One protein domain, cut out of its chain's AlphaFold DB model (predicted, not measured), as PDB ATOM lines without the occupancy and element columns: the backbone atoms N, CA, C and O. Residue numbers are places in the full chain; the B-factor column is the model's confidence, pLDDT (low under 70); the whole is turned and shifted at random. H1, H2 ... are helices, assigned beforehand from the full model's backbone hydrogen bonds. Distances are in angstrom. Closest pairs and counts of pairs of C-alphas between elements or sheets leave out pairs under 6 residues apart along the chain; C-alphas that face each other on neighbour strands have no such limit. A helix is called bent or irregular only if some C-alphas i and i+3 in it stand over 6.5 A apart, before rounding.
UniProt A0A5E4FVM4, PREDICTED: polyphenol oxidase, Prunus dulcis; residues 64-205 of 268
ATOM      1  N   ALA A  64      23.105  58.167 146.366       90.81
ATOM      2  CA  ALA A  64      22.918  57.504 147.662       90.81
ATOM      3  C   ALA A  64      23.426  58.312 148.877       90.81
ATOM      4  O   ALA A  64      23.060  58.008 150.003       90.81
ATOM      5  N   HIS A  65      24.262  59.332 148.665       91.25
ATOM      6  CA  HIS A  65      24.757  60.232 149.714       91.25
ATOM      7  C   HIS A  65      23.908  61.507 149.882       91.25
ATOM      8  O   HIS A  65      24.208  62.310 150.757       91.25
ATOM      9  N   HIS A  66      22.878  61.703 149.052       91.69
ATOM     10  CA  HIS A  66      21.972  62.862 149.064       91.69
ATOM     11  C   HIS A  66      20.515  62.489 149.389       91.69
ATOM     12  O   HIS A  66      19.642  63.353 149.366       91.69
ATOM     13  N   VAL A  67      20.226  61.211 149.646       91.25
ATOM     14  CA  VAL A  67      18.875  60.764 150.009       91.25
ATOM     15  C   VAL A  67      18.533  61.148 151.450       91.25
ATOM     16  O   VAL A  67      19.412  61.180 152.310       91.25
ATOM     17  N   ASP A  68      17.256  61.426 151.701       92.88
ATOM     18  CA  ASP A  68      16.729  61.732 153.031       92.88
ATOM     19  C   ASP A  68      16.383  60.463 153.834       92.88
ATOM     20  O   ASP A  68      16.406  59.332 153.329       92.88
ATOM     21  N   ASP A  69      16.065  60.656 155.115       94.62
ATOM     22  CA  ASP A  69      15.720  59.564 156.025       94.62
ATOM     23  C   ASP A  69      14.459  58.806 155.581       94.62
ATOM     24  O   ASP A  69      14.389  57.588 155.756       94.62
ATOM     25  N   ASP A  70      13.502  59.484 154.942       93.19
ATOM     26  CA  ASP A  70      12.273  58.873 154.426       93.19
ATOM     27  C   ASP A  70      12.566  57.914 153.265       93.19
ATOM     28  O   ASP A  70      12.033  56.800 153.210       93.19
ATOM     29  N   TYR A  71      13.444  58.310 152.344       88.31
ATOM     30  CA  TYR A  71      13.912  57.464 151.251       88.31
ATOM     31  C   TYR A  71      14.644  56.237 151.799       88.31
ATOM     32  O   TYR A  71      14.378  55.106 151.374       88.31
ATOM     33  N   ILE A  72      15.539  56.435 152.772       89.06
ATOM     34  CA  ILE A  72      16.276  55.342 153.420       89.06
ATOM     35  C   ILE A  72      15.309  54.398 154.146       89.06
ATOM     36  O   ILE A  72      15.466  53.177 154.057       89.06
ATOM     37  N   ALA A  73      14.303  54.930 154.843       91.12
ATOM     38  CA  ALA A  73      13.295  54.140 155.542       91.12
ATOM     39  C   ALA A  73      12.465  53.293 154.569       91.12
ATOM     40  O   ALA A  73      12.294  52.092 154.798       91.12
ATOM     41  N   LYS A  74      12.022  53.878 153.448       88.00
ATOM     42  CA  LYS A  74      11.325  53.148 152.378       88.00
ATOM     43  C   LYS A  74      12.202  52.042 151.801       88.00
ATOM     44  O   LYS A  74      11.755  50.900 151.728       88.00
ATOM     45  N   TYR A  75      13.460  52.340 151.476       85.19
ATOM     46  CA  TYR A  75      14.402  51.345 150.956       85.19
ATOM     47  C   TYR A  75      14.636  50.183 151.928       85.19
ATOM     48  O   TYR A  75      14.550  49.017 151.541       85.19
ATOM     49  N   LYS A  76      14.852  50.482 153.215       87.69
ATOM     50  CA  LYS A  76      15.007  49.462 154.263       87.69
ATOM     51  C   LYS A  76      13.756  48.602 154.414       87.69
ATOM     52  O   LYS A  76      13.880  47.381 154.423       87.69
ATOM     53  N   ARG A  77      12.565  49.216 154.486       90.12
ATOM     54  CA  ARG A  77      11.281  48.493 154.565       90.12
ATOM     55  C   ARG A  77      11.153  47.505 153.415       90.12
ATOM     56  O   ARG A  77      10.777  46.355 153.616       90.12
ATOM     57  N   ALA A  78      11.494  47.951 152.222       84.62
ATOM     58  CA  ALA A  78      11.331  47.157 151.031       84.62
ATOM     59  C   ALA A  78      12.312  45.969 150.986       84.62
ATOM     60  O   ALA A  78      11.900  44.838 150.730       84.62
ATOM     61  N   LEU A  79      13.582  46.179 151.358       86.38
ATOM     62  CA  LEU A  79      14.535  45.078 151.551       86.38
ATOM     63  C   LEU A  79      14.072  44.085 152.624       86.38
ATOM     64  O   LEU A  79      14.257  42.880 152.459       86.38
ATOM     65  N   THR A  80      13.471  44.564 153.717       91.56
ATOM     66  CA  THR A  80      12.887  43.694 154.747       91.56
ATOM     67  C   THR A  80      11.773  42.824 154.168       91.56
ATOM     68  O   THR A  80      11.764  41.623 154.427       91.56
ATOM     69  N   ILE A  81      10.886  43.392 153.345       90.06
ATOM     70  CA  ILE A  81       9.826  42.633 152.664       90.06
ATOM     71  C   ILE A  81      10.441  41.570 151.749       90.06
ATOM     72  O   ILE A  81      10.125  40.394 151.913       90.06
ATOM     73  N   MET A  82      11.382  41.933 150.867       85.88
ATOM     74  CA  MET A  82      12.044  40.973 149.965       85.88
ATOM     75  C   MET A  82      12.716  39.815 150.706       85.88
ATOM     76  O   MET A  82      12.673  38.678 150.240       85.88
ATOM     77  N   LYS A  83      13.346  40.094 151.852       88.81
ATOM     78  CA  LYS A  83      14.006  39.079 152.690       88.81
ATOM     79  C   LYS A  83      13.024  38.217 153.486       88.81
ATOM     80  O   LYS A  83      13.418  37.164 153.966       88.81
ATOM     81  N   SER A  84      11.781  38.669 153.654       93.25
ATOM     82  CA  SER A  84      10.726  37.914 154.344       93.25
ATOM     83  C   SER A  84       9.965  36.948 153.432       93.25
ATOM     84  O   SER A  84       9.288  36.052 153.932       93.25
ATOM     85  N   LEU A  85      10.063  37.125 152.110       89.81
ATOM     86  CA  LEU A  85       9.462  36.218 151.134       89.81
ATOM     87  C   LEU A  85      10.158  34.851 151.164       89.81
ATOM     88  O   LEU A  85      11.355  34.759 151.431       89.81
ATOM     89  N   ALA A  86       9.408  33.793 150.853       93.56
ATOM     90  CA  ALA A  86       9.965  32.452 150.714       93.56
ATOM     91  C   ALA A  86      10.970  32.391 149.553       93.56
ATOM     92  O   ALA A  86      10.760  33.027 148.524       93.56
ATOM     93  N   ASP A  87      12.000  31.551 149.668       88.38
ATOM     94  CA  ASP A  87      13.020  31.380 148.618       88.38
ATOM     95  C   ASP A  87      12.451  30.890 147.275       88.38
ATOM     96  O   ASP A  87      13.079  31.054 146.230       88.38
ATOM     97  N   SER A  88      11.262  30.280 147.280       87.69
ATOM     98  CA  SER A  88      10.550  29.880 146.063       87.69
ATOM     99  C   SER A  88       9.844  31.041 145.360       87.69
ATOM    100  O   SER A  88       9.551  30.928 144.171       87.69
ATOM    101  N   ASP A  89       9.573  32.153 146.052       85.25
ATOM    102  CA  ASP A  89       8.978  33.340 145.441       85.25
ATOM    103  C   ASP A  89      10.041  34.020 144.560       85.25
ATOM    104  O   ASP A  89      11.092  34.411 145.082       85.25
ATOM    105  N   PRO A  90       9.814  34.198 143.243       85.62
ATOM    106  CA  PRO A  90      10.799  34.809 142.344       85.62
ATOM    107  C   PRO A  90      11.176  36.251 142.725       85.62
ATOM    108  O   PRO A  90      12.213  36.761 142.294       85.62
ATOM    109  N   ARG A  91      10.372  36.895 143.574       85.69
ATOM    110  CA  ARG A  91      10.567  38.254 144.095       85.69
ATOM    111  C   ARG A  91      11.423  38.298 145.363       85.69
ATOM    112  O   ARG A  91      11.801  39.378 145.817       85.69
ATOM    113  N   SER A  92      11.711  37.141 145.958       87.00
ATOM    114  CA  SER A  92      12.526  37.047 147.168       87.00
ATOM    115  C   SER A  92      13.942  37.570 146.951       87.00
ATOM    116  O   SER A  92      14.493  37.539 145.848       87.00
ATOM    117  N   PHE A  93      14.557  38.035 148.038       87.06
ATOM    118  CA  PHE A  93      15.929  38.533 148.015       87.06
ATOM    119  C   PHE A  93      16.918  37.495 147.461       87.06
ATOM    120  O   PHE A  93      17.779  37.833 146.651       87.06
ATOM    121  N   SER A  94      16.761  36.226 147.846       88.94
ATOM    122  CA  SER A  94      17.605  35.122 147.382       88.94
ATOM    123  C   SER A  94      17.437  34.867 145.884       88.94
ATOM    124  O   SER A  94      18.433  34.734 145.171       88.94
ATOM    125  N   ARG A  95      16.203  34.867 145.360       87.06
ATOM    126  CA  ARG A  95      15.960  34.720 143.914       87.06
ATOM    127  C   ARG A  95      16.531  35.891 143.124       87.06
ATOM    128  O   ARG A  95      17.194  35.651 142.118       87.06
ATOM    129  N   GLN A  96      16.375  37.117 143.615       84.19
ATOM    130  CA  GLN A  96      16.977  38.297 142.989       84.19
ATOM    131  C   GLN A  96      18.509  38.247 142.976       84.19
ATOM    132  O   GLN A  96      19.120  38.546 141.950       84.19
ATOM    133  N   ALA A  97      19.139  37.799 144.062       84.81
ATOM    134  CA  ALA A  97      20.588  37.619 144.097       84.81
ATOM    135  C   ALA A  97      21.060  36.507 143.140       84.81
ATOM    136  O   ALA A  97      22.060  36.655 142.431       84.81
ATOM    137  N   ASN A  98      20.299  35.413 143.052       84.94
ATOM    138  CA  ASN A  98      20.609  34.280 142.183       84.94
ATOM    139  C   ASN A  98      20.491  34.607 140.690       84.94
ATOM    140  O   ASN A  98      21.215  34.005 139.903       84.94
ATOM    141  N   ILE A  99      19.661  35.573 140.284       83.06
ATOM    142  CA  ILE A  99      19.611  36.047 138.888       83.06
ATOM    143  C   ILE A  99      21.000  36.492 138.415       83.06
ATOM    144  O   ILE A  99      21.409  36.163 137.302       83.06
ATOM    145  N   HIS A 100      21.750  37.204 139.261       80.44
ATOM    146  CA  HIS A 100      23.107  37.613 138.916       80.44
ATOM    147  C   HIS A 100      24.030  36.401 138.752       80.44
ATOM    148  O   HIS A 100      24.759  36.328 137.771       80.44
ATOM    149  N   CYS A 101      23.955  35.419 139.652       80.12
ATOM    150  CA  CYS A 101      24.698  34.167 139.501       80.12
ATOM    151  C   CYS A 101      24.379  33.495 138.150       80.12
ATOM    152  O   CYS A 101      25.276  33.273 137.342       80.12
ATOM    153  N   LEU A 102      23.092  33.295 137.851       78.81
ATOM    154  CA  LEU A 102      22.621  32.585 136.660       78.81
ATOM    155  C   LEU A 102      23.165  33.172 135.345       78.81
ATOM    156  O   LEU A 102      23.676  32.436 134.504       78.81
ATOM    157  N   TYR A 103      23.111  34.495 135.186       75.69
ATOM    158  CA  TYR A 103      23.552  35.158 133.953       75.69
ATOM    159  C   TYR A 103      25.066  35.414 133.865       75.69
ATOM    160  O   TYR A 103      25.548  35.826 132.810       75.69
ATOM    161  N   CYS A 104      25.818  35.202 134.952       75.00
ATOM    162  CA  CYS A 104      27.237  35.581 135.042       75.00
ATOM    163  C   CYS A 104      28.180  34.402 135.296       75.00
ATOM    164  O   CYS A 104      29.393  34.589 135.335       75.00
ATOM    165  N   THR A 105      27.649  33.200 135.528       73.38
ATOM    166  CA  THR A 105      28.454  31.993 135.765       73.38
ATOM    167  C   THR A 105      28.178  30.892 134.745       73.38
ATOM    168  O   THR A 105      28.485  29.733 135.015       73.38
ATOM    169  N   GLY A 106      27.579  31.232 133.599       68.25
ATOM    170  CA  GLY A 106      27.319  30.281 132.520       68.25
ATOM    171  C   GLY A 106      26.216  29.267 132.828       68.25
ATOM    172  O   GLY A 106      26.318  28.123 132.403       68.25
ATOM    173  N   ALA A 107      25.187  29.645 133.595       71.19
ATOM    174  CA  ALA A 107      24.123  28.712 133.978       71.19
ATOM    175  C   ALA A 107      23.101  28.432 132.859       71.19
ATOM    176  O   ALA A 107      22.317  27.492 132.976       71.19
ATOM    177  N   TYR A 108      23.092  29.246 131.802       69.94
ATOM    178  CA  TYR A 108      22.227  29.087 130.635       69.94
ATOM    179  C   TYR A 108      23.063  28.876 129.384       69.94
ATOM    180  O   TYR A 108      24.075  29.549 129.225       69.94
ATOM    181  N   ASP A 109      22.607  28.018 128.477       74.81
ATOM    182  CA  ASP A 109      23.198  27.876 127.147       74.81
ATOM    183  C   ASP A 109      22.567  28.866 126.165       74.81
ATOM    184  O   ASP A 109      21.379  29.195 126.240       74.81
ATOM    185  N   GLN A 110      23.372  29.357 125.228       67.56
ATOM    186  CA  GLN A 110      22.886  30.155 124.112       67.56
ATOM    187  C   GLN A 110      22.008  29.280 123.203       67.56
ATOM    188  O   GLN A 110      22.398  28.155 122.873       67.56
ATOM    189  N   PRO A 111      20.849  29.779 122.734       69.12
ATOM    190  CA  PRO A 111      20.027  29.043 121.784       69.12
ATOM    191  C   PRO A 111      20.838  28.619 120.554       69.12
ATOM    192  O   PRO A 111      21.563  29.422 119.972       69.12
ATOM    193  N   HIS A 112      20.692  27.355 120.147       70.81
ATOM    194  CA  HIS A 112      21.359  26.783 118.967       70.81
ATOM    195  C   HIS A 112      22.899  26.777 119.021       70.81
ATOM    196  O   HIS A 112      23.554  26.703 117.982       70.81
ATOM    197  N   SER A 113      23.476  26.821 120.221       68.88
ATOM    198  CA  SER A 113      24.918  26.802 120.451       68.88
ATOM    199  C   SER A 113      25.261  25.932 121.663       68.88
ATOM    200  O   SER A 113      24.420  25.677 122.517       68.88
ATOM    201  N   ASN A 114      26.517  25.487 121.739       69.00
ATOM    202  CA  ASN A 114      27.074  24.801 122.914       69.00
ATOM    203  C   ASN A 114      27.823  25.779 123.840       69.00
ATOM    204  O   ASN A 114      28.634  25.359 124.664       69.00
ATOM    205  N   LEU A 115      27.634  27.086 123.639       67.62
ATOM    206  CA  LEU A 115      28.249  28.132 124.445       67.62
ATOM    207  C   LEU A 115      27.291  28.569 125.545       67.62
ATOM    208  O   LEU A 115      26.141  28.907 125.272       67.62
ATOM    209  N   SER A 116      27.797  28.656 126.769       71.69
ATOM    210  CA  SER A 116      27.065  29.258 127.874       71.69
ATOM    211  C   SER A 116      26.917  30.774 127.686       71.69
ATOM    212  O   SER A 116      27.821  31.451 127.189       71.69
ATOM    213  N   ILE A 117      25.798  31.331 128.134       71.50
ATOM    214  CA  ILE A 117      25.573  32.765 128.278       71.50
ATOM    215  C   ILE A 117      26.421  33.277 129.445       71.50
ATOM    216  O   ILE A 117      26.230  32.881 130.594       71.50
ATOM    217  N   ASP A 118      27.319  34.208 129.137       72.69
ATOM    218  CA  ASP A 118      27.973  35.078 130.109       72.69
ATOM    219  C   ASP A 118      27.780  36.530 129.660       72.69
ATOM    220  O   ASP A 118      28.185  36.936 128.564       72.69
ATOM    221  N   ILE A 119      27.097  37.316 130.489       76.56
ATOM    222  CA  ILE A 119      26.869  38.734 130.198       76.56
ATOM    223  C   ILE A 119      28.100  39.596 130.498       76.56
ATOM    224  O   ILE A 119      28.159  40.736 130.036       76.56
ATOM    225  N   HIS A 120      29.044  39.094 131.299       75.06
ATOM    226  CA  HIS A 120      30.271  39.802 131.632       75.06
ATOM    227  C   HIS A 120      31.325  39.576 130.556       75.06
ATOM    228  O   HIS A 120      31.423  38.513 129.949       75.06
ATOM    229  N   ARG A 121      32.155  40.598 130.343       71.50
ATOM    230  CA  ARG A 121      33.256  40.625 129.374       71.50
ATOM    231  C   ARG A 121      32.810  40.481 127.917       71.50
ATOM    232  O   ARG A 121      33.645  40.300 127.033       71.50
ATOM    233  N   THR A 122      31.509  40.624 127.674       70.62
ATOM    234  CA  THR A 122      30.874  40.632 126.357       70.62
ATOM    235  C   THR A 122      30.172  41.967 126.121       70.62
ATOM    236  O   THR A 122      29.905  42.730 127.049       70.62
ATOM    237  N   TRP A 123      29.786  42.236 124.872       68.12
ATOM    238  CA  TRP A 123      28.992  43.423 124.524       68.12
ATOM    239  C   TRP A 123      27.616  43.511 125.195       68.12
ATOM    240  O   TRP A 123      26.974  44.556 125.111       68.12
ATOM    241  N   LEU A 124      27.150  42.455 125.873       67.00
ATOM    242  CA  LEU A 124      25.903  42.474 126.639       67.00
ATOM    243  C   LEU A 124      26.055  43.298 127.933       67.00
ATOM    244  O   LEU A 124      25.055  43.722 128.528       67.00
ATOM    245  N   TYR A 125      27.293  43.597 128.345       59.97
ATOM    246  CA  TYR A 125      27.564  44.545 129.413       59.97
ATOM    247  C   TYR A 125      27.329  45.994 128.931       59.97
ATOM    248  O   TYR A 125      27.905  46.437 127.933       59.97
ATOM    249  N   PRO A 126      26.490  46.788 129.624       53.09
ATOM    250  CA  PRO A 126      26.204  48.159 129.215       53.09
ATOM    251  C   PRO A 126      27.452  49.047 129.370       53.09
ATOM    252  O   PRO A 126      28.185  48.935 130.348       53.09
ATOM    253  N   VAL A 127      27.650  49.999 128.450       53.12
ATOM    254  CA  VAL A 127      28.810  50.926 128.385       53.12
ATOM    255  C   VAL A 127      30.092  50.342 127.781       53.12
ATOM    256  O   VAL A 127      31.196  50.511 128.308       53.12
ATOM    257  N   GLN A 128      29.972  49.735 126.601       54.06
ATOM    258  CA  GLN A 128      31.124  49.276 125.834       54.06
ATOM    259  C   GLN A 128      31.272  50.008 124.492       54.06
ATOM    260  O   GLN A 128      30.392  49.956 123.643       54.06
ATOM    261  N   ARG A 129      32.418  50.679 124.283       41.50
ATOM    262  CA  ARG A 129      32.805  51.276 122.982       41.50
ATOM    263  C   ARG A 129      34.037  50.615 122.346       41.50
ATOM    264  O   ARG A 129      34.514  51.064 121.312       41.50
ATOM    265  N   SER A 130      34.587  49.570 122.955       41.25
ATOM    266  CA  SER A 130      35.695  48.817 122.367       41.25
ATOM    267  C   SER A 130      35.676  47.393 122.901       41.25
ATOM    268  O   SER A 130      36.043  47.159 124.053       41.25
ATOM    269  N   GLN A 131      35.225  46.452 122.078       46.78
ATOM    270  CA  GLN A 131      35.644  45.068 122.232       46.78
ATOM    271  C   GLN A 131      37.060  44.981 121.668       46.78
ATOM    272  O   GLN A 131      37.301  45.324 120.511       46.78
ATOM    273  N   SER A 132      38.011  44.568 122.490       41.66
ATOM    274  CA  SER A 132      39.204  43.919 121.968       41.66
ATOM    275  C   SER A 132      38.902  42.434 122.071       41.66
ATOM    276  O   SER A 132      39.126  41.862 123.127       41.66
ATOM    277  N   CYS A 133      38.309  41.837 121.033       50.12
ATOM    278  CA  CYS A 133      38.272  40.380 120.950       50.12
ATOM    279  C   CYS A 133      39.705  39.923 120.666       50.12
ATOM    280  O   CYS A 133      40.192  40.051 119.540       50.12
ATOM    281  N   SER A 134      40.407  39.439 121.687       47.69
ATOM    282  CA  SER A 134      41.433  38.430 121.449       47.69
ATOM    283  C   SER A 134      40.678  37.162 121.079       47.69
ATOM    284  O   SER A 134      39.943  36.615 121.891       47.69
ATOM    285  N   TRP A 135      40.756  36.776 119.808       43.84
ATOM    286  CA  TRP A 135      40.239  35.488 119.375       43.84
ATOM    287  C   TRP A 135      41.150  34.417 119.959       43.84
ATOM    288  O   TRP A 135      42.245  34.182 119.447       43.84
ATOM    289  N   ASP A 136      40.718  33.808 121.053       48.75
ATOM    290  CA  ASP A 136      41.356  32.605 121.567       48.75
ATOM    291  C   ASP A 136      41.024  31.438 120.613       48.75
ATOM    292  O   ASP A 136      40.025  31.488 119.888       48.75
ATOM    293  N   GLU A 137      41.821  30.362 120.606       46.22
ATOM    294  CA  GLU A 137      41.659  29.213 119.684       46.22
ATOM    295  C   GLU A 137      40.272  28.523 119.760       46.22
ATOM    296  O   GLU A 137      39.938  27.709 118.902       46.22
ATOM    297  N   GLY A 138      39.437  28.876 120.749       55.19
ATOM    298  CA  GLY A 138      38.050  28.422 120.919       55.19
ATOM    299  C   GLY A 138      36.951  29.394 120.457       55.19
ATOM    300  O   GLY A 138      35.779  29.099 120.672       55.19
ATOM    301  N   GLY A 139      37.282  30.546 119.859       52.34
ATOM    302  CA  GLY A 139      36.286  31.483 119.309       52.34
ATOM    303  C   GLY A 139      35.484  32.288 120.344       52.34
ATOM    304  O   GLY A 139      34.458  32.870 120.002       52.34
ATOM    305  N   VAL A 140      35.934  32.338 121.602       54.25
ATOM    306  CA  VAL A 140      35.291  33.118 122.669       54.25
ATOM    307  C   VAL A 140      35.883  34.529 122.689       54.25
ATOM    308  O   VAL A 140      37.081  34.697 122.890       54.25
ATOM    309  N   CYS A 141      35.050  35.553 122.489       57.81
ATOM    310  CA  CYS A 141      35.446  36.947 122.697       57.81
ATOM    311  C   CYS A 141      35.487  37.259 124.203       57.81
ATOM    312  O   CYS A 141      34.446  37.515 124.805       57.81
ATOM    313  N   ASP A 142      36.681  37.272 124.802       64.31
ATOM    314  CA  ASP A 142      36.920  37.818 126.147       64.31
ATOM    315  C   ASP A 142      37.465  39.247 126.036       64.31
ATOM    316  O   ASP A 142      38.658  39.473 125.826       64.31
ATOM    317  N   GLY A 143      36.579  40.237 126.128       70.81
ATOM    318  CA  GLY A 143      36.967  41.624 125.913       70.81
ATOM    319  C   GLY A 143      36.086  42.580 126.692       70.81
ATOM    320  O   GLY A 143      35.212  43.175 126.073       70.81
ATOM    321  N   PRO A 144      36.306  42.793 128.004       74.62
ATOM    322  CA  PRO A 144      35.488  43.702 128.800       74.62
ATOM    323  C   PRO A 144      35.626  45.160 128.362       74.62
ATOM    324  O   PRO A 144      36.708  45.636 127.985       74.62
ATOM    325  N   GLY A 145      34.522  45.899 128.482       76.00
ATOM    326  CA  GLY A 145      34.480  47.335 128.212       76.00
ATOM    327  C   GLY A 145      35.344  48.147 129.184       76.00
ATOM    328  O   GLY A 145      35.804  47.661 130.218       76.00
ATOM    329  N   THR A 146      35.566  49.431 128.887       84.56
ATOM    330  CA  THR A 146      36.403  50.303 129.735       84.56
ATOM    331  C   THR A 146      35.830  50.484 131.142       84.56
ATOM    332  O   THR A 146      36.589  50.444 132.112       84.56
ATOM    333  N   VAL A 147      34.510  50.655 131.258       86.25
ATOM    334  CA  VAL A 147      33.811  50.812 132.545       86.25
ATOM    335  C   VAL A 147      33.812  49.508 133.336       86.25
ATOM    336  O   VAL A 147      34.155  49.527 134.517       86.25
ATOM    337  N   GLU A 148      33.507  48.386 132.680       84.25
ATOM    338  CA  GLU A 148      33.534  47.054 133.292       84.25
ATOM    339  C   GLU A 148      34.925  46.728 133.859       84.25
ATOM    340  O   GLU A 148      35.078  46.396 135.036       84.25
ATOM    341  N   ARG A 149      35.968  46.904 133.037       84.06
ATOM    342  CA  ARG A 149      37.345  46.546 133.391       84.06
ATOM    343  C   ARG A 149      37.902  47.368 134.550       84.06
ATOM    344  O   ARG A 149      38.671  46.833 135.348       84.06
ATOM    345  N   ALA A 150      37.582  48.660 134.603       87.00
ATOM    346  CA  ALA A 150      38.191  49.589 135.546       87.00
ATOM    347  C   ALA A 150      37.277  49.881 136.740       87.00
ATOM    348  O   ALA A 150      37.411  49.242 137.783       87.00
ATOM    349  N   SER A 151      36.376  50.858 136.621       89.62
ATOM    350  CA  SER A 151      35.628  51.387 137.766       89.62
ATOM    351  C   SER A 151      34.662  50.370 138.376       89.62
ATOM    352  O   SER A 151      34.547  50.326 139.600       89.62
ATOM    353  N   HIS A 152      34.031  49.525 137.558       90.25
ATOM    354  CA  HIS A 152      33.168  48.437 138.027       90.25
ATOM    355  C   HIS A 152      33.961  47.392 138.826       90.25
ATOM    356  O   HIS A 152      33.759  47.244 140.032       90.25
ATOM    357  N   ASN A 153      34.947  46.738 138.197       90.31
ATOM    358  CA  ASN A 153      35.743  45.696 138.856       90.31
ATOM    359  C   ASN A 153      36.504  46.210 140.085       90.31
ATOM    360  O   ASN A 153      36.707  45.466 141.045       90.31
ATOM    361  N   THR A 154      36.934  47.476 140.069       93.50
ATOM    362  CA  THR A 154      37.598  48.094 141.225       93.50
ATOM    363  C   THR A 154      36.649  48.184 142.413       93.50
ATOM    364  O   THR A 154      37.052  47.835 143.519       93.50
ATOM    365  N   MET A 155      35.396  48.600 142.203       94.31
ATOM    366  CA  MET A 155      34.428  48.725 143.294       94.31
ATOM    367  C   MET A 155      34.033  47.362 143.865       94.31
ATOM    368  O   MET A 155      34.071  47.182 145.079       94.31
ATOM    369  N   HIS A 156      33.763  46.378 143.002       94.56
ATOM    370  CA  HIS A 156      33.508  44.997 143.420       94.56
ATOM    371  C   HIS A 156      34.644  44.441 144.295       94.56
ATOM    372  O   HIS A 156      34.414  43.938 145.395       94.56
ATOM    373  N   LYS A 157      35.901  44.615 143.862       93.25
ATOM    374  CA  LYS A 157      37.074  44.182 144.637       93.25
ATOM    375  C   LYS A 157      37.246  44.951 145.943       93.25
ATOM    376  O   LYS A 157      37.706  44.353 146.913       93.25
ATOM    377  N   TRP A 158      36.945  46.248 145.953       95.50
ATOM    378  CA  TRP A 158      37.130  47.109 147.119       95.50
ATOM    379  C   TRP A 158      36.113  46.818 148.226       95.50
ATOM    380  O   TRP A 158      36.503  46.764 149.388       95.50
ATOM    381  N   VAL A 159      34.844  46.582 147.870       96.12
ATOM    382  CA  VAL A 159      33.783  46.246 148.837       96.12
ATOM    383  C   VAL A 159      33.860  44.779 149.282       96.12
ATOM    384  O   VAL A 159      33.587  44.478 150.440       96.12
ATOM    385  N   GLY A 160      34.259  43.862 148.392       94.62
ATOM    386  CA  GLY A 160      34.379  42.435 148.708       94.62
ATOM    387  C   GLY A 160      35.355  42.137 149.854       94.62
ATOM    388  O   GLY A 160      36.465  42.679 149.908       94.62
ATOM    389  N   SER A 161      34.964  41.241 150.765       91.88
ATOM    390  CA  SER A 161      35.702  40.986 152.005       91.88
ATOM    391  C   SER A 161      37.002  40.220 151.768       91.88
ATOM    392  O   SER A 161      36.992  39.075 151.335       91.88
ATOM    393  N   ASN A 162      38.148  40.784 152.163       91.62
ATOM    394  CA  ASN A 162      39.433  40.064 152.136       91.62
ATOM    395  C   ASN A 162      39.474  38.830 153.058       91.62
ATOM    396  O   ASN A 162      40.405  38.034 152.953       91.62
ATOM    397  N   PHE A 163      38.515  38.692 153.978       92.75
ATOM    398  CA  PHE A 163      38.448  37.573 154.917       92.75
ATOM    399  C   PHE A 163      37.739  36.344 154.339       92.75
ATOM    400  O   PHE A 163      37.822  35.274 154.936       92.75
ATOM    401  N   GLN A 164      37.057  36.486 153.197       91.56
ATOM    402  CA  GLN A 164      36.367  35.384 152.534       91.56
ATOM    403  C   GLN A 164      37.207  34.816 151.375       91.56
ATOM    404  O   GLN A 164      37.859  35.589 150.664       91.56
ATOM    405  N   PRO A 165      37.205  33.487 151.139       89.81
ATOM    406  CA  PRO A 165      38.082  32.839 150.158       89.81
ATOM    407  C   PRO A 165      37.965  33.368 148.723       89.81
ATOM    408  O   PRO A 165      38.956  33.360 147.987       89.81
ATOM    409  N   LYS A 166      36.773  33.810 148.305       89.69
ATOM    410  CA  LYS A 166      36.514  34.378 146.972       89.69
ATOM    411  C   LYS A 166      36.171  35.863 147.026       89.69
ATOM    412  O   LYS A 166      35.806  36.433 146.002       89.69
ATOM    413  N   ARG A 167      36.390  36.517 148.170       92.81
ATOM    414  CA  ARG A 167      36.060  37.926 148.424       92.81
ATOM    415  C   ARG A 167      34.564  38.232 148.463       92.81
ATOM    416  O   ARG A 167      34.150  39.334 148.101       92.81
ATOM    417  N   GLU A 168      33.761  37.271 148.890       94.06
ATOM    418  CA  GLU A 168      32.320  37.427 149.047       94.06
ATOM    419  C   GLU A 168      31.959  38.609 149.975       94.06
ATOM    420  O   GLU A 168      32.700  38.947 150.901       94.06
ATOM    421  N   ASP A 169      30.836  39.291 149.756       94.25
ATOM    422  CA  ASP A 169      29.865  39.079 148.669       94.25
ATOM    423  C   ASP A 169      30.275  39.821 147.387       94.25
ATOM    424  O   ASP A 169      30.565  39.199 146.367       94.25
ATOM    425  N   MET A 170      30.422  41.147 147.448       93.94
ATOM    426  CA  MET A 170      30.691  42.012 146.284       93.94
ATOM    427  C   MET A 170      31.913  41.633 145.432       93.94
ATOM    428  O   MET A 170      31.987  42.047 144.280       93.94
ATOM    429  N   GLY A 171      32.878  40.863 145.938       91.88
ATOM    430  CA  GLY A 171      34.082  40.498 145.190       91.88
ATOM    431  C   GLY A 171      33.950  39.289 144.257       91.88
ATOM    432  O   GLY A 171      34.884  39.056 143.486       91.88
ATOM    433  N   ALA A 172      32.835  38.550 144.287       89.06
ATOM    434  CA  ALA A 172      32.610  37.384 143.428       89.06
ATOM    435  C   ALA A 172      31.246  37.435 142.731       89.06
ATOM    436  O   ALA A 172      30.247  37.819 143.328       89.06
ATOM    437  N   PHE A 173      31.174  37.016 141.462       85.19
ATOM    438  CA  PHE A 173      29.937  37.146 140.684       85.19
ATOM    439  C   PHE A 173      28.758  36.368 141.280       85.19
ATOM    440  O   PHE A 173      27.668  36.914 141.380       85.19
ATOM    441  N   TYR A 174      28.945  35.133 141.749       85.25
ATOM    442  CA  TYR A 174      27.827  34.352 142.299       85.25
ATOM    443  C   TYR A 174      27.236  34.938 143.590       85.25
ATOM    444  O   TYR A 174      26.076  34.672 143.899       85.25
ATOM    445  N   SER A 175      28.015  35.719 144.344       90.19
ATOM    446  CA  SER A 175      27.616  36.251 145.649       90.19
ATOM    447  C   SER A 175      27.388  37.761 145.662       90.19
ATOM    448  O   SER A 175      26.710  38.246 146.557       90.19
ATOM    449  N   ALA A 176      27.859  38.520 144.667       89.69
ATOM    450  CA  ALA A 176      27.837  39.984 144.709       89.69
ATOM    451  C   ALA A 176      26.456  40.581 145.005       89.69
ATOM    452  O   ALA A 176      26.347  41.486 145.825       89.69
ATOM    453  N   ALA A 177      25.401  40.044 144.391       88.81
ATOM    454  CA  ALA A 177      24.037  40.537 144.557       88.81
ATOM    455  C   ALA A 177      23.393  40.198 145.920       88.81
ATOM    456  O   ALA A 177      22.293  40.666 146.203       88.81
ATOM    457  N   TRP A 178      24.068  39.429 146.781       92.12
ATOM    458  CA  TRP A 178      23.643  39.215 148.170       92.12
ATOM    459  C   TRP A 178      23.960  40.413 149.079       92.12
ATOM    460  O   TRP A 178      23.373  40.545 150.155       92.12
ATOM    461  N   ASP A 179      24.817  41.332 148.627       92.62
ATOM    462  CA  ASP A 179      25.026  42.637 149.250       92.62
ATOM    463  C   ASP A 179      24.089  43.680 148.604       92.62
ATOM    464  O   ASP A 179      24.205  43.948 147.406       92.62
ATOM    465  N   PRO A 180      23.182  44.340 149.352       89.19
ATOM    466  CA  PRO A 180      22.284  45.353 148.788       89.19
ATOM    467  C   PRO A 180      22.990  46.522 148.081       89.19
ATOM    468  O   PRO A 180      22.404  47.148 147.189       89.19
ATOM    469  N   THR A 181      24.247  46.819 148.433       90.56
ATOM    470  CA  THR A 181      25.044  47.863 147.768       90.56
ATOM    471  C   THR A 181      25.351  47.535 146.306       90.56
ATOM    472  O   THR A 181      25.564  48.460 145.515       90.56
ATOM    473  N   PHE A 182      25.272  46.258 145.911       89.31
ATOM    474  CA  PHE A 182      25.366  45.798 144.527       89.31
ATOM    475  C   PHE A 182      24.428  46.574 143.603       89.31
ATOM    476  O   PHE A 182      24.856  47.130 142.589       89.31
ATOM    477  N   HIS A 183      23.151  46.672 143.979       84.38
ATOM    478  CA  HIS A 183      22.140  47.323 143.150       84.38
ATOM    479  C   HIS A 183      22.385  48.831 143.036       84.38
ATOM    480  O   HIS A 183      22.220  49.398 141.957       84.38
ATOM    481  N   ALA A 184      22.844  49.482 144.110       87.19
ATOM    482  CA  ALA A 184      23.204  50.900 144.083       87.19
ATOM    483  C   ALA A 184      24.446  51.161 143.209       87.19
ATOM    484  O   ALA A 184      24.465  52.112 142.420       87.19
ATOM    485  N   HIS A 185      25.461  50.294 143.293       88.88
ATOM    486  CA  HIS A 185      26.639  50.349 142.428       88.88
ATOM    487  C   HIS A 185      26.243  50.222 140.949       88.88
ATOM    488  O   HIS A 185      26.570  51.093 140.136       88.88
ATOM    489  N   HIS A 186      25.469  49.188 140.615       88.06
ATOM    490  CA  HIS A 186      25.009  48.908 139.253       88.06
ATOM    491  C   HIS A 186      24.009  49.941 138.719       88.06
ATOM    492  O   HIS A 186      23.969  50.189 137.511       88.06
ATOM    493  N   ALA A 187      23.256  50.620 139.591       84.00
ATOM    494  CA  ALA A 187      22.443  51.772 139.207       84.00
ATOM    495  C   ALA A 187      23.311  52.941 138.718       84.00
ATOM    496  O   ALA A 187      22.935  53.606 137.753       84.00
ATOM    497  N   ASN A 188      24.479  53.170 139.329       86.81
ATOM    498  CA  ASN A 188      25.408  54.205 138.873       86.81
ATOM    499  C   ASN A 188      26.201  53.780 137.626       86.81
ATOM    500  O   ASN A 188      26.466  54.621 136.772       86.81
ATOM    501  N   ILE A 189      26.534  52.492 137.468       85.25
ATOM    502  CA  ILE A 189      27.078  51.971 136.198       85.25
ATOM    503  C   ILE A 189      26.104  52.242 135.050       85.25
ATOM    504  O   ILE A 189      26.512  52.703 133.989       85.25
ATOM    505  N   ASP A 190      24.812  52.019 135.275       82.69
ATOM    506  CA  ASP A 190      23.804  52.360 134.280       82.69
ATOM    507  C   ASP A 190      23.696  53.867 134.028       82.69
ATOM    508  O   ASP A 190      23.631  54.297 132.883       82.69
ATOM    509  N   ARG A 191      23.782  54.697 135.069       87.69
ATOM    510  CA  ARG A 191      23.849  56.154 134.886       87.69
ATOM    511  C   ARG A 191      25.024  56.569 133.990       87.69
ATOM    512  O   ARG A 191      24.890  57.505 133.204       87.69
ATOM    513  N   LEU A 192      26.172  55.889 134.074       87.38
ATOM    514  CA  LEU A 192      27.320  56.178 133.206       87.38
ATOM    515  C   LEU A 192      27.024  55.909 131.724       87.38
ATOM    516  O   LEU A 192      27.598  56.600 130.883       87.38
ATOM    517  N   TRP A 193      26.118  54.979 131.394       84.81
ATOM    518  CA  TRP A 193      25.618  54.803 130.026       84.81
ATOM    519  C   TRP A 193      24.936  56.073 129.531       84.81
ATOM    520  O   TRP A 193      25.313  56.610 128.491       84.81
ATOM    521  N   GLU A 194      23.987  56.593 130.309       85.06
ATOM    522  CA  GLU A 194      23.237  57.807 129.972       85.06
ATOM    523  C   GLU A 194      24.160  59.016 129.793       85.06
ATOM    524  O   GLU A 194      24.100  59.712 128.775       85.06
ATOM    525  N   VAL A 195      25.095  59.208 130.729       89.56
ATOM    526  CA  VAL A 195      26.094  60.281 130.654       89.56
ATOM    527  C   VAL A 195      26.967  60.135 129.408       89.56
ATOM    528  O   VAL A 195      27.180  61.107 128.682       89.56
ATOM    529  N   TRP A 196      27.465  58.927 129.128       87.56
ATOM    530  CA  TRP A 196      28.306  58.667 127.962       87.56
ATOM    531  C   TRP A 196      27.568  58.975 126.653       87.56
ATOM    532  O   TRP A 196      28.123  59.655 125.784       87.56
ATOM    533  N   ARG A 197      26.302  58.556 126.533       86.25
ATOM    534  CA  ARG A 197      25.468  58.864 125.362       86.25
ATOM    535  C   ARG A 197      25.257  60.359 125.184       86.25
ATOM    536  O   ARG A 197      25.404  60.850 124.066       86.25
ATOM    537  N   GLY A 198      24.952  61.074 126.269       87.88
ATOM    538  CA  GLY A 198      24.741  62.522 126.245       87.88
ATOM    539  C   GLY A 198      25.994  63.287 125.814       87.88
ATOM    540  O   GLY A 198      25.931  64.131 124.919       87.88
ATOM    541  N   VAL A 199      27.154  62.941 126.381       89.06
ATOM    542  CA  VAL A 199      28.444  63.583 126.063       89.06
ATOM    543  C   VAL A 199      28.867  63.324 124.616       89.06
ATOM    544  O   VAL A 199      29.349  64.234 123.940       89.06
ATOM    545  N   HIS A 200      28.685  62.098 124.123       86.06
ATOM    546  CA  HIS A 200      29.092  61.723 122.768       86.06
ATOM    547  C   HIS A 200      28.021  61.951 121.698       86.06
ATOM    548  O   HIS A 200      28.315  61.732 120.524       86.06
ATOM    549  N   LYS A 201      26.813  62.393 122.080       86.31
ATOM    550  CA  LYS A 201      25.642  62.504 121.191       86.31
ATOM    551  C   LYS A 201      25.418  61.210 120.401       86.31
ATOM    552  O   LYS A 201      25.276  61.226 119.181       86.31
ATOM    553  N   PHE A 202      25.490  60.084 121.108       82.00
ATOM    554  CA  PHE A 202      25.452  58.765 120.492       82.00
ATOM    555  C   PHE A 202      24.040  58.422 120.007       82.00
ATOM    556  O   PHE A 202      23.092  58.474 120.791       82.00
ATOM    557  N   ASP A 203      23.918  58.041 118.737       79.81
ATOM    558  CA  ASP A 203      22.655  57.606 118.144       79.81
ATOM    559  C   ASP A 203      22.493  56.083 118.254       79.81
ATOM    560  O   ASP A 203      23.309  55.313 117.740       79.81
ATOM    561  N   LEU A 204      21.417  55.664 118.923       75.31
ATOM    562  CA  LEU A 204      21.076  54.262 119.163       75.31
ATOM    563  C   LEU A 204      20.716  53.509 117.881       75.31
ATOM    564  O   LEU A 204      20.840  52.287 117.862       75.31
ATOM    565  N   HIS A 205      20.316  54.209 116.812       75.75
ATOM    566  CA  HIS A 205      20.000  53.584 115.525       75.75
ATOM    567  C   HIS A 205      21.215  52.938 114.845       75.75
ATOM    568  O   HIS A 205      21.043  52.109 113.958       75.75
TER     569      HIS A 205
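AT A GLANCE: This is residues 64 to 205 of the 268 residues of the protein "PREDICTED: polyphenol oxidase" of Prunus dulcis (UniProt A0A5E4FVM4). Helices H1 and H2 meet near their ends as an L, and H3 and H4 run side by side in opposite ways, though they are only close; long links without named elements join H2 to H3 and H3 to H4. The longest distance runs from Asp 70 in H1 to Glu 137 in the link before H3, where residues 134 to 135 and 141 to 142 pair briefly as antiparallel strands do. The printed part has 142 residues with four named helices, H1 to H4 in chain order, and no named strand; the class is all helix, with under half of the residues, 62, in named elements. It is only just compact, close to loose, with a radius of gyration of the C-alphas of 17.2 A and spans of 49 by 38 by 34 A.

IN THESE COORDINATES: H1, residues 69 to 84, begins at C-alpha 69 (15.720, 59.564, 156.025) and measures 22.3 A. H2, residues 93 to 104, measures 17.5 A. H3, residues 146 to 159, measures 19.7 A and is only just irregular, with C-alphas 148 and 151 6.6 A apart. H4, residues 181 to 200, measures 28.9 A and ends at C-alpha 200 (29.092, 61.723, 122.768).

HOW THE PARTS SIT: H1, with residues 79 to 83 alone, touches residues 93 to 94 of H2; the closest C-alphas, of Met 82 and Phe 93, are 5.0 A apart. Their lines are about perpendicular, at 83 degrees. H3 and H4 are close but not clearly touching, the closest C-alphas being those of His 152 and Ile 189 at 7.3 A, with a shallow tilt of 23 degrees, opposite ways. H1 is apart from H3 and H4, and H2 is apart from H3 and H4. In H1 and H4 every O i to N i+4 pair is within hydrogen-bond range; in H2 it is 6 of 8 and in H3 8 of 10.

THE WHOLE: The C-alphas of Asp 70 and Glu 137 are the two farthest apart, at 54.3 A. The printed part has no cut. The links H2 to H3, 41 residues, and H3 to H4, 21 residues, are long. Residues 65 to 71, of which 69 to 71 belong to H1, stand free. The mean pLDDT of the printed part is 80.6, and 27 residues are under 70, among them residues 123 to 142.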